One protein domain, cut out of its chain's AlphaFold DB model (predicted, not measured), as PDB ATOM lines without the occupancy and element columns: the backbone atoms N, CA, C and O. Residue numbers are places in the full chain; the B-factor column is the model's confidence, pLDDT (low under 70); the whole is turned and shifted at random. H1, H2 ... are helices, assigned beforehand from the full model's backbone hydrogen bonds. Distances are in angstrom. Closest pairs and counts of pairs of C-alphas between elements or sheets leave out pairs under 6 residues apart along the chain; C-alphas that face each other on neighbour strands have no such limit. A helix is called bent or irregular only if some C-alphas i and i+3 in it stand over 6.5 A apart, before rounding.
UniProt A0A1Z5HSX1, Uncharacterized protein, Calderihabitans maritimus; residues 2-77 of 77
ATOM      1  N   LYS A   2       7.624   9.429 -39.470       85.19
ATOM      2  CA  LYS A   2       7.915   9.121 -38.046       85.19
ATOM      3  C   LYS A   2       6.825   8.287 -37.333       85.19
ATOM      4  O   LYS A   2       7.151   7.316 -36.664       85.19
ATOM      5  N   LEU A   3       5.542   8.605 -37.543       87.38
ATOM      6  CA  LEU A   3       4.412   7.855 -36.957       87.38
ATOM      7  C   LEU A   3       4.338   6.395 -37.423       87.38
ATOM      8  O   LEU A   3       4.055   5.512 -36.623       87.38
ATOM      9  N   VAL A   4       4.618   6.133 -38.703       91.25
ATOM     10  CA  VAL A   4       4.582   4.773 -39.262       91.25
ATOM     11  C   VAL A   4       5.668   3.913 -38.618       91.25
ATOM     12  O   VAL A   4       5.390   2.790 -38.214       91.25
ATOM     13  N   LEU A   5       6.876   4.465 -38.455       92.12
ATOM     14  CA  LEU A   5       7.986   3.793 -37.773       92.12
ATOM     15  C   LEU A   5       7.672   3.513 -36.301       92.12
ATOM     16  O   LEU A   5       7.966   2.427 -35.813       92.12
ATOM     17  N   LEU A   6       7.036   4.467 -35.615       92.94
ATOM     18  CA  LEU A   6       6.602   4.312 -34.228       92.94
ATOM     19  C   LEU A   6       5.607   3.153 -34.101       92.94
ATOM     20  O   LEU A   6       5.838   2.228 -33.326       92.94
ATOM     21  N   VAL A   7       4.539   3.154 -34.903       93.06
ATOM     22  CA  VAL A   7       3.521   2.091 -34.873       93.06
ATOM     23  C   VAL A   7       4.126   0.726 -35.210       93.06
ATOM     24  O   VAL A   7       3.814  -0.253 -34.533       93.06
ATOM     25  N   LEU A   8       5.023   0.656 -36.199       95.56
ATOM     26  CA  LEU A   8       5.746  -0.572 -36.547       95.56
ATOM     27  C   LEU A   8       6.607  -1.080 -35.387       95.56
ATOM     28  O   LEU A   8       6.512  -2.253 -35.037       95.56
ATOM     29  N   GLY A   9       7.404  -0.209 -34.765       95.31
ATOM     30  CA  GLY A   9       8.279  -0.580 -33.653       95.31
ATOM     31  C   GLY A   9       7.499  -1.126 -32.458       95.31
ATOM     32  O   GLY A   9       7.769  -2.232 -31.994       95.31
ATOM     33  N   PHE A  10       6.471  -0.402 -32.006       94.06
ATOM     34  CA  PHE A  10       5.629  -0.860 -30.900       94.06
ATOM     35  C   PHE A  10       4.831  -2.123 -31.253       94.06
ATOM     36  O   PHE A  10       4.689  -3.003 -30.405       94.06
ATOM     37  N   SER A  11       4.367  -2.267 -32.498       95.25
ATOM     38  CA  SER A  11       3.685  -3.493 -32.934       95.25
ATOM     39  C   SER A  11       4.609  -4.706 -32.904       95.25
ATOM     40  O   SER A  11       4.178  -5.762 -32.458       95.25
ATOM     41  N   LEU A  12       5.873  -4.568 -33.323       96.75
ATOM     42  CA  LEU A  12       6.860  -5.651 -33.256       96.75
ATOM     43  C   LEU A  12       7.137  -6.078 -31.811       96.75
ATOM     44  O   LEU A  12       7.163  -7.274 -31.528       96.75
ATOM     45  N   ILE A  13       7.281  -5.112 -30.900       94.88
ATOM     46  CA  ILE A  13       7.468  -5.383 -29.468       94.88
ATOM     47  C   ILE A  13       6.258  -6.148 -28.920       94.88
ATOM     48  O   ILE A  13       6.417  -7.222 -28.344       94.88
ATOM     49  N   ALA A  14       5.033  -5.667 -29.169       94.31
ATOM     50  CA  ALA A  14       3.828  -6.379 -28.747       94.31
ATOM     51  C   ALA A  14       3.722  -7.778 -29.364       94.31
ATOM     52  O   ALA A  14       3.366  -8.720 -28.662       94.31
ATOM     53  N   LEU A  15       4.053  -7.948 -30.645       94.44
ATOM     54  CA  LEU A  15       4.010  -9.259 -31.291       94.44
ATOM     55  C   LEU A  15       5.007 -10.248 -30.684       94.44
ATOM     56  O   LEU A  15       4.765 -11.448 -30.741       94.44
ATOM     57  N   TYR A  16       6.118  -9.767 -30.131       94.69
ATOM     58  CA  TYR A  16       7.112 -10.612 -29.482       94.69
ATOM     59  C   TYR A  16       6.729 -10.936 -28.032       94.69
ATOM     60  O   TYR A  16       6.799 -12.091 -27.616       94.69
ATOM     61  N   GLU A  17       6.269  -9.939 -27.274       92.00
ATOM     62  CA  GLU A  17       6.034 -10.058 -25.830       92.00
ATOM     63  C   GLU A  17       4.639 -10.613 -25.488       92.00
ATOM     64  O   GLU A  17       4.491 -11.450 -24.595       92.00
ATOM     65  N   VAL A  18       3.592 -10.200 -26.212       92.19
ATOM     66  CA  VAL A  18       2.194 -10.537 -25.890       92.19
ATOM     67  C   VAL A  18       1.880 -12.030 -26.067       92.19
ATOM     68  O   VAL A  18       1.301 -12.611 -25.144       92.19
ATOM     69  N   PRO A  19       2.238 -12.715 -27.175       90.94
ATOM     70  CA  PRO A  19       1.907 -14.132 -27.326       90.94
ATOM     71  C   PRO A  19       2.455 -15.042 -26.214       90.94
ATOM     72  O   PRO A  19       1.686 -15.876 -25.725       90.94
ATOM     73  N   PRO A  20       3.731 -14.947 -25.781       92.38
ATOM     74  CA  PRO A  20       4.224 -15.774 -24.684       92.38
ATOM     75  C   PRO A  20       3.542 -15.446 -23.347       92.38
ATOM     76  O   PRO A  20       3.241 -16.377 -22.598       92.38
ATOM     77  N   LEU A  21       3.227 -14.174 -23.071       89.81
ATOM     78  CA  LEU A  21       2.490 -13.750 -21.869       89.81
ATOM     79  C   LEU A  21       1.074 -14.348 -21.819       89.81
ATOM     80  O   LEU A  21       0.654 -14.892 -20.793       89.81
ATOM     81  N   VAL A  22       0.359 -14.317 -22.949       91.50
ATOM     82  CA  VAL A  22      -0.983 -14.911 -23.081       91.50
ATOM     83  C   VAL A  22      -0.919 -16.435 -22.960       91.50
ATOM     84  O   VAL A  22      -1.715 -17.026 -22.229       91.50
ATOM     85  N   LYS A  23       0.058 -17.087 -23.612       92.00
ATOM     86  CA  LYS A  23       0.246 -18.547 -23.533       92.00
ATOM     87  C   LYS A  23       0.531 -19.026 -22.110       92.00
ATOM     88  O   LYS A  23       0.019 -20.068 -21.711       92.00
ATOM     89  N   LYS A  24       1.305 -18.263 -21.333       90.69
ATOM     90  CA  LYS A  24       1.595 -18.559 -19.920       90.69
ATOM     91  C   LYS A  24       0.436 -18.222 -18.969       90.69
ATOM     92  O   LYS A  24       0.531 -18.531 -17.786       90.69
ATOM     93  N   LYS A  25      -0.655 -17.615 -19.461       86.62
ATOM     94  CA  LYS A  25      -1.758 -17.059 -18.648       86.62
ATOM     95  C   LYS A  25      -1.265 -16.087 -17.564       86.62
ATOM     96  O   LYS A  25      -1.908 -15.928 -16.524       86.62
ATOM     97  N   SER A  26      -0.146 -15.407 -17.810       89.81
ATOM     98  CA  SER A  26       0.447 -14.445 -16.881       89.81
ATOM     99  C   SER A  26      -0.262 -13.091 -16.968       89.81
ATOM    100  O   SER A  26       0.303 -12.101 -17.422       89.81
ATOM    101  N   TRP A  27      -1.518 -13.019 -16.523       90.12
ATOM    102  CA  TRP A  27      -2.325 -11.792 -16.616       90.12
ATOM    103  C   TRP A  27      -1.699 -10.600 -15.887       90.12
ATOM    104  O   TRP A  27      -1.784  -9.476 -16.368       90.12
ATOM    105  N   LYS A  28      -1.021 -10.839 -14.756       92.62
ATOM    106  CA  LYS A  28      -0.315  -9.785 -14.009       92.62
ATOM    107  C   LYS A  28       0.840  -9.188 -14.816       92.62
ATOM    108  O   LYS A  28       0.980  -7.971 -14.868       92.62
ATOM    109  N   GLU A  29       1.632 -10.037 -15.467       92.94
ATOM    110  CA  GLU A  29       2.747  -9.605 -16.318       92.94
ATOM    111  C   GLU A  29       2.229  -8.901 -17.576       92.94
ATOM    112  O   GLU A  29       2.772  -7.877 -17.975       92.94
ATOM    113  N   LEU A  30       1.126  -9.390 -18.150       92.69
ATOM    114  CA  LEU A  30       0.487  -8.772 -19.309       92.69
ATOM    115  C   LEU A  30      -0.048  -7.370 -18.990       92.69
ATOM    116  O   LEU A  30       0.108  -6.463 -19.801       92.69
ATOM    117  N   ILE A  31      -0.626  -7.170 -17.801       94.75
ATOM    118  CA  ILE A  31      -1.067  -5.847 -17.336       94.75
ATOM    119  C   ILE A  31       0.133  -4.918 -17.118       94.75
ATOM    120  O   ILE A  31       0.092  -3.771 -17.557       94.75
ATOM    121  N   ALA A  32       1.205  -5.397 -16.481       95.69
ATOM    122  CA  ALA A  32       2.418  -4.603 -16.283       95.69
ATOM    123  C   ALA A  32       3.041  -4.185 -17.624       95.69
ATOM    124  O   ALA A  32       3.340  -3.009 -17.826       95.69
ATOM    125  N   PHE A  33       3.157  -5.124 -18.566       94.69
ATOM    126  CA  PHE A  33       3.606  -4.849 -19.927       94.69
ATOM    127  C   PHE A  33       2.697  -3.832 -20.621       94.69
ATOM    128  O   PHE A  33       3.192  -2.845 -21.154       94.69
ATOM    129  N   ALA A  34       1.376  -4.020 -20.576       94.31
ATOM    130  CA  ALA A  34       0.426  -3.118 -21.220       94.31
ATOM    131  C   ALA A  34       0.503  -1.691 -20.657       94.31
ATOM    132  O   ALA A  34       0.471  -0.738 -21.430       94.31
ATOM    133  N   LEU A  35       0.653  -1.537 -19.336       96.50
ATOM    134  CA  LEU A  35       0.847  -0.235 -18.691       96.50
ATOM    135  C   LEU A  35       2.132   0.443 -19.171       96.50
ATOM    136  O   LEU A  35       2.092   1.591 -19.609       96.50
ATOM    137  N   LEU A  36       3.258  -0.275 -19.144       95.44
ATOM    138  CA  LEU A  36       4.540   0.245 -19.623       95.44
ATOM    139  C   LEU A  36       4.480   0.607 -21.111       95.44
ATOM    140  O   LEU A  36       4.967   1.660 -21.521       95.44
ATOM    141  N   MET A  37       3.833  -0.236 -21.914       95.31
ATOM    142  CA  MET A  37       3.664  -0.024 -23.343       95.31
ATOM    143  C   MET A  37       2.811   1.217 -23.626       95.31
ATOM    144  O   MET A  37       3.196   2.043 -24.450       95.31
ATOM    145  N   LEU A  38       1.700   1.400 -22.906       95.81
ATOM    146  CA  LEU A  38       0.862   2.599 -22.986       95.81
ATOM    147  C   LEU A  38       1.646   3.865 -22.646       95.81
ATOM    148  O   LEU A  38       1.543   4.858 -23.368       95.81
ATOM    149  N   MET A  39       2.453   3.834 -21.583       96.00
ATOM    150  CA  MET A  39       3.302   4.968 -21.209       96.00
ATOM    151  C   MET A  39       4.317   5.289 -22.311       96.00
ATOM    152  O   MET A  39       4.425   6.444 -22.724       96.00
ATOM    153  N   GLY A  40       4.997   4.270 -22.845       94.31
ATOM    154  CA  GLY A  40       5.958   4.426 -23.937       94.31
ATOM    155  C   GLY A  40       5.329   4.999 -25.208       94.31
ATOM    156  O   GLY A  40       5.854   5.957 -25.774       94.31
ATOM    157  N   VAL A  41       4.175   4.468 -25.632       93.75
ATOM    158  CA  VAL A  41       3.448   4.965 -26.813       93.75
ATOM    159  C   VAL A  41       2.992   6.402 -26.595       93.75
ATOM    160  O   VAL A  41       3.191   7.231 -27.475       93.75
ATOM    161  N   THR A  42       2.432   6.726 -25.427       91.25
ATOM    162  CA  THR A  42       1.958   8.085 -25.123       91.25
ATOM    163  C   THR A  42       3.104   9.094 -25.193       91.25
ATOM    164  O   THR A  42       2.978  10.121 -25.861       91.25
ATOM    165  N   MET A  43       4.251   8.781 -24.580       89.50
ATOM    166  CA  MET A  43       5.449   9.623 -24.645       89.50
ATOM    167  C   MET A  43       5.964   9.785 -26.077       89.50
ATOM    168  O   MET A  43       6.230  10.902 -26.521       89.50
ATOM    169  N   ALA A  44       6.078   8.683 -26.819       89.75
ATOM    170  CA  ALA A  44       6.578   8.711 -28.187       89.75
ATOM    171  C   ALA A  44       5.630   9.485 -29.121       89.75
ATOM    172  O   ALA A  44       6.081  10.251 -29.971       89.75
ATOM    173  N   VAL A  45       4.315   9.346 -28.940       87.50
ATOM    174  CA  VAL A  45       3.298  10.099 -29.686       87.50
ATOM    175  C   VAL A  45       3.369  11.587 -29.354       87.50
ATOM    176  O   VAL A  45       3.352  12.396 -30.277       87.50
ATOM    177  N   PHE A  46       3.516  11.962 -28.080       84.44
ATOM    178  CA  PHE A  46       3.702  13.363 -27.681       84.44
ATOM    179  C   PHE A  46       4.937  13.979 -28.339       84.44
ATOM    180  O   PHE A  46       4.879  15.106 -28.826       84.44
ATOM    181  N   GLN A  47       6.030  13.221 -28.411       82.44
ATOM    182  CA  GLN A  47       7.258  13.666 -29.055       82.44
ATOM    183  C   GLN A  47       7.106  13.795 -30.580       82.44
ATOM    184  O   GLN A  47       7.589  14.760 -31.163       82.44
ATOM    185  N   VAL A  48       6.436  12.841 -31.241       84.62
ATOM    186  CA  VAL A  48       6.278  12.837 -32.707       84.62
ATOM    187  C   VAL A  48       5.265  13.861 -33.196       84.62
ATOM    188  O   VAL A  48       5.464  14.441 -34.262       84.62
ATOM    189  N   LEU A  49       4.179  14.066 -32.452       80.50
ATOM    190  CA  LEU A  49       3.176  15.071 -32.791       80.50
ATOM    191  C   LEU A  49       3.685  16.495 -32.567       80.50
ATOM    192  O   LEU A  49       2.966  17.427 -32.914       80.50
ATOM    193  N   GLU A  50       4.879  16.658 -31.980       71.44
ATOM    194  CA  GLU A  50       5.445  17.956 -31.605       71.44
ATOM    195  C   GLU A  50       4.391  18.820 -30.903       71.44
ATOM    196  O   GLU A  50       4.397  20.045 -31.041       71.44
ATOM    197  N   ILE A  51       3.461  18.170 -30.168       64.19
ATOM    198  CA  ILE A  51       2.471  18.874 -29.356       64.19
ATOM    199  C   ILE A  51       3.323  19.812 -28.527       64.19
ATOM    200  O   ILE A  51       4.236  19.313 -27.856       64.19
ATOM    201  N   PRO A  52       3.108  21.136 -28.618       57.91
ATOM    202  CA  PRO A  52       3.914  22.087 -27.895       57.91
ATOM    203  C   PRO A  52       3.614  21.857 -26.424       57.91
ATOM    204  O   PRO A  52       2.716  22.463 -25.845       57.91
ATOM    205  N   PHE A  53       4.368  20.943 -25.820       53.56
ATOM    206  CA  PHE A  53       4.570  20.890 -24.396       53.56
ATOM    207  C   PHE A  53       4.927  22.326 -24.046       53.56
ATOM    208  O   PHE A  53       5.844  22.842 -24.701       53.56
ATOM    209  N   PRO A  54       4.142  23.014 -23.190       54.25
ATOM    210  CA  PRO A  54       4.275  24.449 -22.985       54.25
ATOM    211  C   PRO A  54       5.755  24.730 -22.817       54.25
ATOM    212  O   PRO A  54       6.360  24.212 -21.882       54.25
ATOM    213  N   ASN A  55       6.343  25.379 -23.833       56.59
ATOM    214  CA  ASN A  55       7.784  25.337 -24.032       56.59
ATOM    215  C   ASN A  55       8.409  25.819 -22.719       56.59
ATOM    216  O   ASN A  55       8.166  26.976 -22.363       56.59
ATOM    217  N   PRO A  56       9.158  24.980 -21.980       62.22
ATOM    218  CA  PRO A  56       9.730  25.394 -20.707       62.22
ATOM    219  C   PRO A  56      10.583  26.639 -20.902       62.22
ATOM    220  O   PRO A  56      10.569  27.529 -20.064       62.22
ATOM    221  N   ASN A  57      11.216  26.766 -22.073       61.66
ATOM    222  CA  ASN A  57      11.974  27.947 -22.442       61.66
ATOM    223  C   ASN A  57      11.086  29.183 -22.578       61.66
ATOM    224  O   ASN A  57      11.548  30.238 -22.198       61.66
ATOM    225  N   LYS A  58       9.823  29.088 -23.019       66.31
ATOM    226  CA  LYS A  58       8.890  30.234 -22.992       66.31
ATOM    227  C   LYS A  58       8.507  30.629 -21.565       66.31
ATOM    228  O   LYS A  58       8.333  31.811 -21.290       66.31
ATOM    229  N   ALA A  59       8.370  29.662 -20.656       67.75
ATOM    230  CA  ALA A  59       8.116  29.942 -19.242       67.75
ATOM    231  C   ALA A  59       9.346  30.578 -18.568       67.75
ATOM    232  O   ALA A  59       9.219  31.575 -17.861       67.75
ATOM    233  N   ILE A  60      10.538  30.053 -18.850       72.88
ATOM    234  CA  ILE A  60      11.823  30.619 -18.423       72.88
ATOM    235  C   ILE A  60      11.983  32.026 -19.017       72.88
ATOM    236  O   ILE A  60      12.234  32.977 -18.292       72.88
ATOM    237  N   GLU A  61      11.746  32.200 -20.312       78.56
ATOM    238  CA  GLU A  61      11.831  33.485 -21.010       78.56
ATOM    239  C   GLU A  61      10.855  34.512 -20.429       78.56
ATOM    240  O   GLU A  61      11.223  35.670 -20.288       78.56
ATOM    241  N   PHE A  62       9.654  34.106 -19.999       78.19
ATOM    242  CA  PHE A  62       8.713  34.982 -19.294       78.19
ATOM    243  C   PHE A  62       9.242  35.450 -17.928       78.19
ATOM    244  O   PHE A  62       9.101  36.623 -17.589       78.19
ATOM    245  N   VAL A  63       9.877  34.557 -17.161       81.44
ATOM    246  CA  VAL A  63      10.469  34.872 -15.848       81.44
ATOM    247  C   VAL A  63      11.713  35.754 -15.982       81.44
ATOM    248  O   VAL A  63      11.912  36.663 -15.179       81.44
ATOM    249  N   PHE A  64      12.542  35.514 -17.000       83.31
ATOM    250  CA  PHE A  64      13.794  36.244 -17.214       83.31
ATOM    251  C   PHE A  64      13.613  37.550 -18.004       83.31
ATOM    252  O   PHE A  64      14.408  38.470 -17.823       83.31
ATOM    253  N   LYS A  65      12.536  37.692 -18.793       84.06
ATOM    254  CA  LYS A  65      12.178  38.927 -19.517       84.06
ATOM    255  C   LYS A  65      12.290  40.215 -18.690       84.06
ATOM    256  O   LYS A  65      12.917  41.154 -19.178       84.06
ATOM    257  N   PRO A  66      11.705  40.316 -17.477       83.31
ATOM    258  CA  PRO A  66      11.781  41.546 -16.687       83.31
ATOM    259  C   PRO A  66      13.216  41.887 -16.269       83.31
ATOM    260  O   PRO A  66      13.578  43.061 -16.240       83.31
ATOM    261  N   VAL A  67      14.051  40.880 -16.001       86.50
ATOM    262  CA  VAL A  67      15.468  41.069 -15.657       86.50
ATOM    263  C   VAL A  67      16.250  41.554 -16.876       86.50
ATOM    264  O   VAL A  67      17.000  42.520 -16.770       86.50
ATOM    265  N   SER A  68      16.027  40.953 -18.046       83.31
ATOM    266  CA  SER A  68      16.643  41.391 -19.305       83.31
ATOM    267  C   SER A  68      16.293  42.844 -19.635       83.31
ATOM    268  O   SER A  68      17.181  43.629 -19.946       83.31
ATOM    269  N   GLN A  69      15.025  43.235 -19.470       85.81
ATOM    270  CA  GLN A  69      14.579  44.615 -19.684       85.81
ATOM    271  C   GLN A  69      15.184  45.606 -18.681       85.81
ATOM    272  O   GLN A  69      15.461  46.749 -19.038       85.81
ATOM    273  N   LEU A  70      15.389  45.193 -17.427       86.12
ATOM    274  CA  LEU A  70      16.085  46.000 -16.422       86.12
ATOM    275  C   LEU A  70      17.551  46.220 -16.804       86.12
ATOM    276  O   LEU A  70      18.029  47.349 -16.737       86.12
ATOM    277  N   VAL A  71      18.243  45.169 -17.250       87.00
ATOM    278  CA  VAL A  71      19.645  45.250 -17.682       87.00
ATOM    279  C   VAL A  71      19.785  46.123 -18.931       87.00
ATOM    280  O   VAL A  71      20.621  47.018 -18.949       87.00
ATOM    281  N   GLU A  72      18.934  45.941 -19.944       87.00
ATOM    282  CA  GLU A  72      18.929  46.783 -21.152       87.00
ATOM    283  C   GLU A  72      18.700  48.262 -20.830       87.00
ATOM    284  O   GLU A  72      19.364  49.135 -21.393       87.00
ATOM    285  N   ARG A  73      17.794  48.553 -19.887       85.25
ATOM    286  CA  ARG A  73      17.546  49.922 -19.422       85.25
ATOM    287  C   ARG A  73      18.750  50.526 -18.711       85.25
ATOM    288  O   ARG A  73      18.997  51.699 -18.934       85.25
ATOM    289  N   MET A  74      19.488  49.751 -17.912       82.69
ATOM    290  CA  MET A  74      20.706  50.221 -17.236       82.69
ATOM    291  C   MET A  74      21.898  50.403 -18.181       82.69
ATOM    292  O   MET A  74      22.775  51.208 -17.899       82.69
ATOM    293  N   LEU A  75      21.957  49.643 -19.278       83.12
ATOM    294  CA  LEU A  75      23.017  49.770 -20.284       83.12
ATOM    295  C   LEU A  75      22.770  50.918 -21.276       83.12
ATOM    296  O   LEU A  75      23.712  51.382 -21.909       83.12
ATOM    297  N   THR A  76      21.512  51.344 -21.435       72.56
ATOM    298  CA  THR A  76      21.103  52.415 -22.367       72.56
ATOM    299  C   THR A  76      20.881  53.766 -21.660       72.56
ATOM    300  O   THR A  76      20.618  54.768 -22.326       72.56
ATOM    301  N   SER A  77      20.970  53.804 -20.325       53.88
ATOM    302  CA  SER A  77      20.961  55.011 -19.478       53.88
ATOM    303  C   SER A  77      22.372  55.469 -19.140       53.88
ATOM    304  O   SER A  77      22.620  56.690 -19.200       53.88
TER     305      SER A  77
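What this domain is: This is residues 2 to 77 of the 77 residues of an uncharacterized protein of Calderihabitans maritimus (UniProt A0A1Z5HSX1). Starting from the first printed residue, you will see a slender helical hairpin, H1 and H2 side by side, with a long free arm sticking out beyond the end of H2. That arm is residues 50 to 77, of which 56 to 76 belong to the bent helix H3; it leads away from the hairpin's turn and touches neither helix of the hairpin. The printed part has 76 residues with three named helices in the order H1, H2, H3 and no named strand, and its class is all helix. The whole is extended, with a radius of gyration of the C-alphas of 22.8 A, and its C-alphas span 76 by 27 by 13 A, the arm adding much of the length.

Where its parts are: Find C-alpha 2 at (7.915, 9.121, -38.046), where H1 begins; it takes residues 2 to 23 and measures 32.2 A from first to last C-alpha. Near residue 17 you will meet a kink of 27 degrees in H1. H1 is only just irregular: C-alphas 16 and 19 are 6.6 A apart. Go on past residues 24 to 26 to C-alpha 27 at (-2.325, -11.792, -16.616), where H2 begins. H2 takes residues 27 to 48 and measures 30.7 A; with 22 residues each, H1 and H2 are the longest helices. After residues 49 to 55 comes H3, residues 56 to 76, assigned as one helix by its hydrogen bonds, but bent: C-alphas 63 and 66 are 6.9 A apart. Read it as two arms: H3a, residues 56 to 63, measures 10.7 A, and H3b, residues 66 to 76, measures 15.4 A, while residues 64 and 65 belong to neither. H3b ends at C-alpha 76, at (21.103, 52.415, -22.367).

How they stand to each other: Begin with H1 and H2, which form a helical hairpin, two successive helices that touch and run opposite ways. Their lines stand at a shallow tilt of 2 degrees, and their centres are 10.8 A apart. They touch with 11 pairs of C-alphas within 8 A; look for the closest C-alphas of the two at Leu 21 and Leu 30, 5.9 A apart. Walking outward from H2, you reach H3a, which is apart from H2 although it follows it in the chain. H3a is also apart from H1. Farther along, H3b is apart from both H1 and H2. The lines of H3a and H3b stand at a steep tilt of 57 degrees. On the backbone, every pair of O i and N i+4 is within hydrogen-bond range in H2, H3a and H3b, whereas in H1 16 of 18 such pairs are.

The domain as a whole: Look from Lys 23 to Ser 77 for the two C-alphas farthest apart in the domain, at 76.5 A; the first and last printed C-alphas, those of Lys 2 and Ser 77, are 51.2 A apart. Without residues 50 to 77, which stand free, you are left with a body of 48 residues, spanning 35 by 16 by 6 A, with a radius of gyration of 11.8 A. The printed part has no cut and ends at residue 77, the chain's last residue. The link from H1 to H2 is tight, with 3 residues, and the link from H2 to H3 is short, with 7 residues. In the B-factor column you will find a mean pLDDT of 85.3 over the printed part of this predicted model. Confidence is low, under 70, at 10 residues: residues 51 to 59 and residue 77. The mean is 93 for H1 and 92 for H2, but 71 for H3a and 84 for H3b.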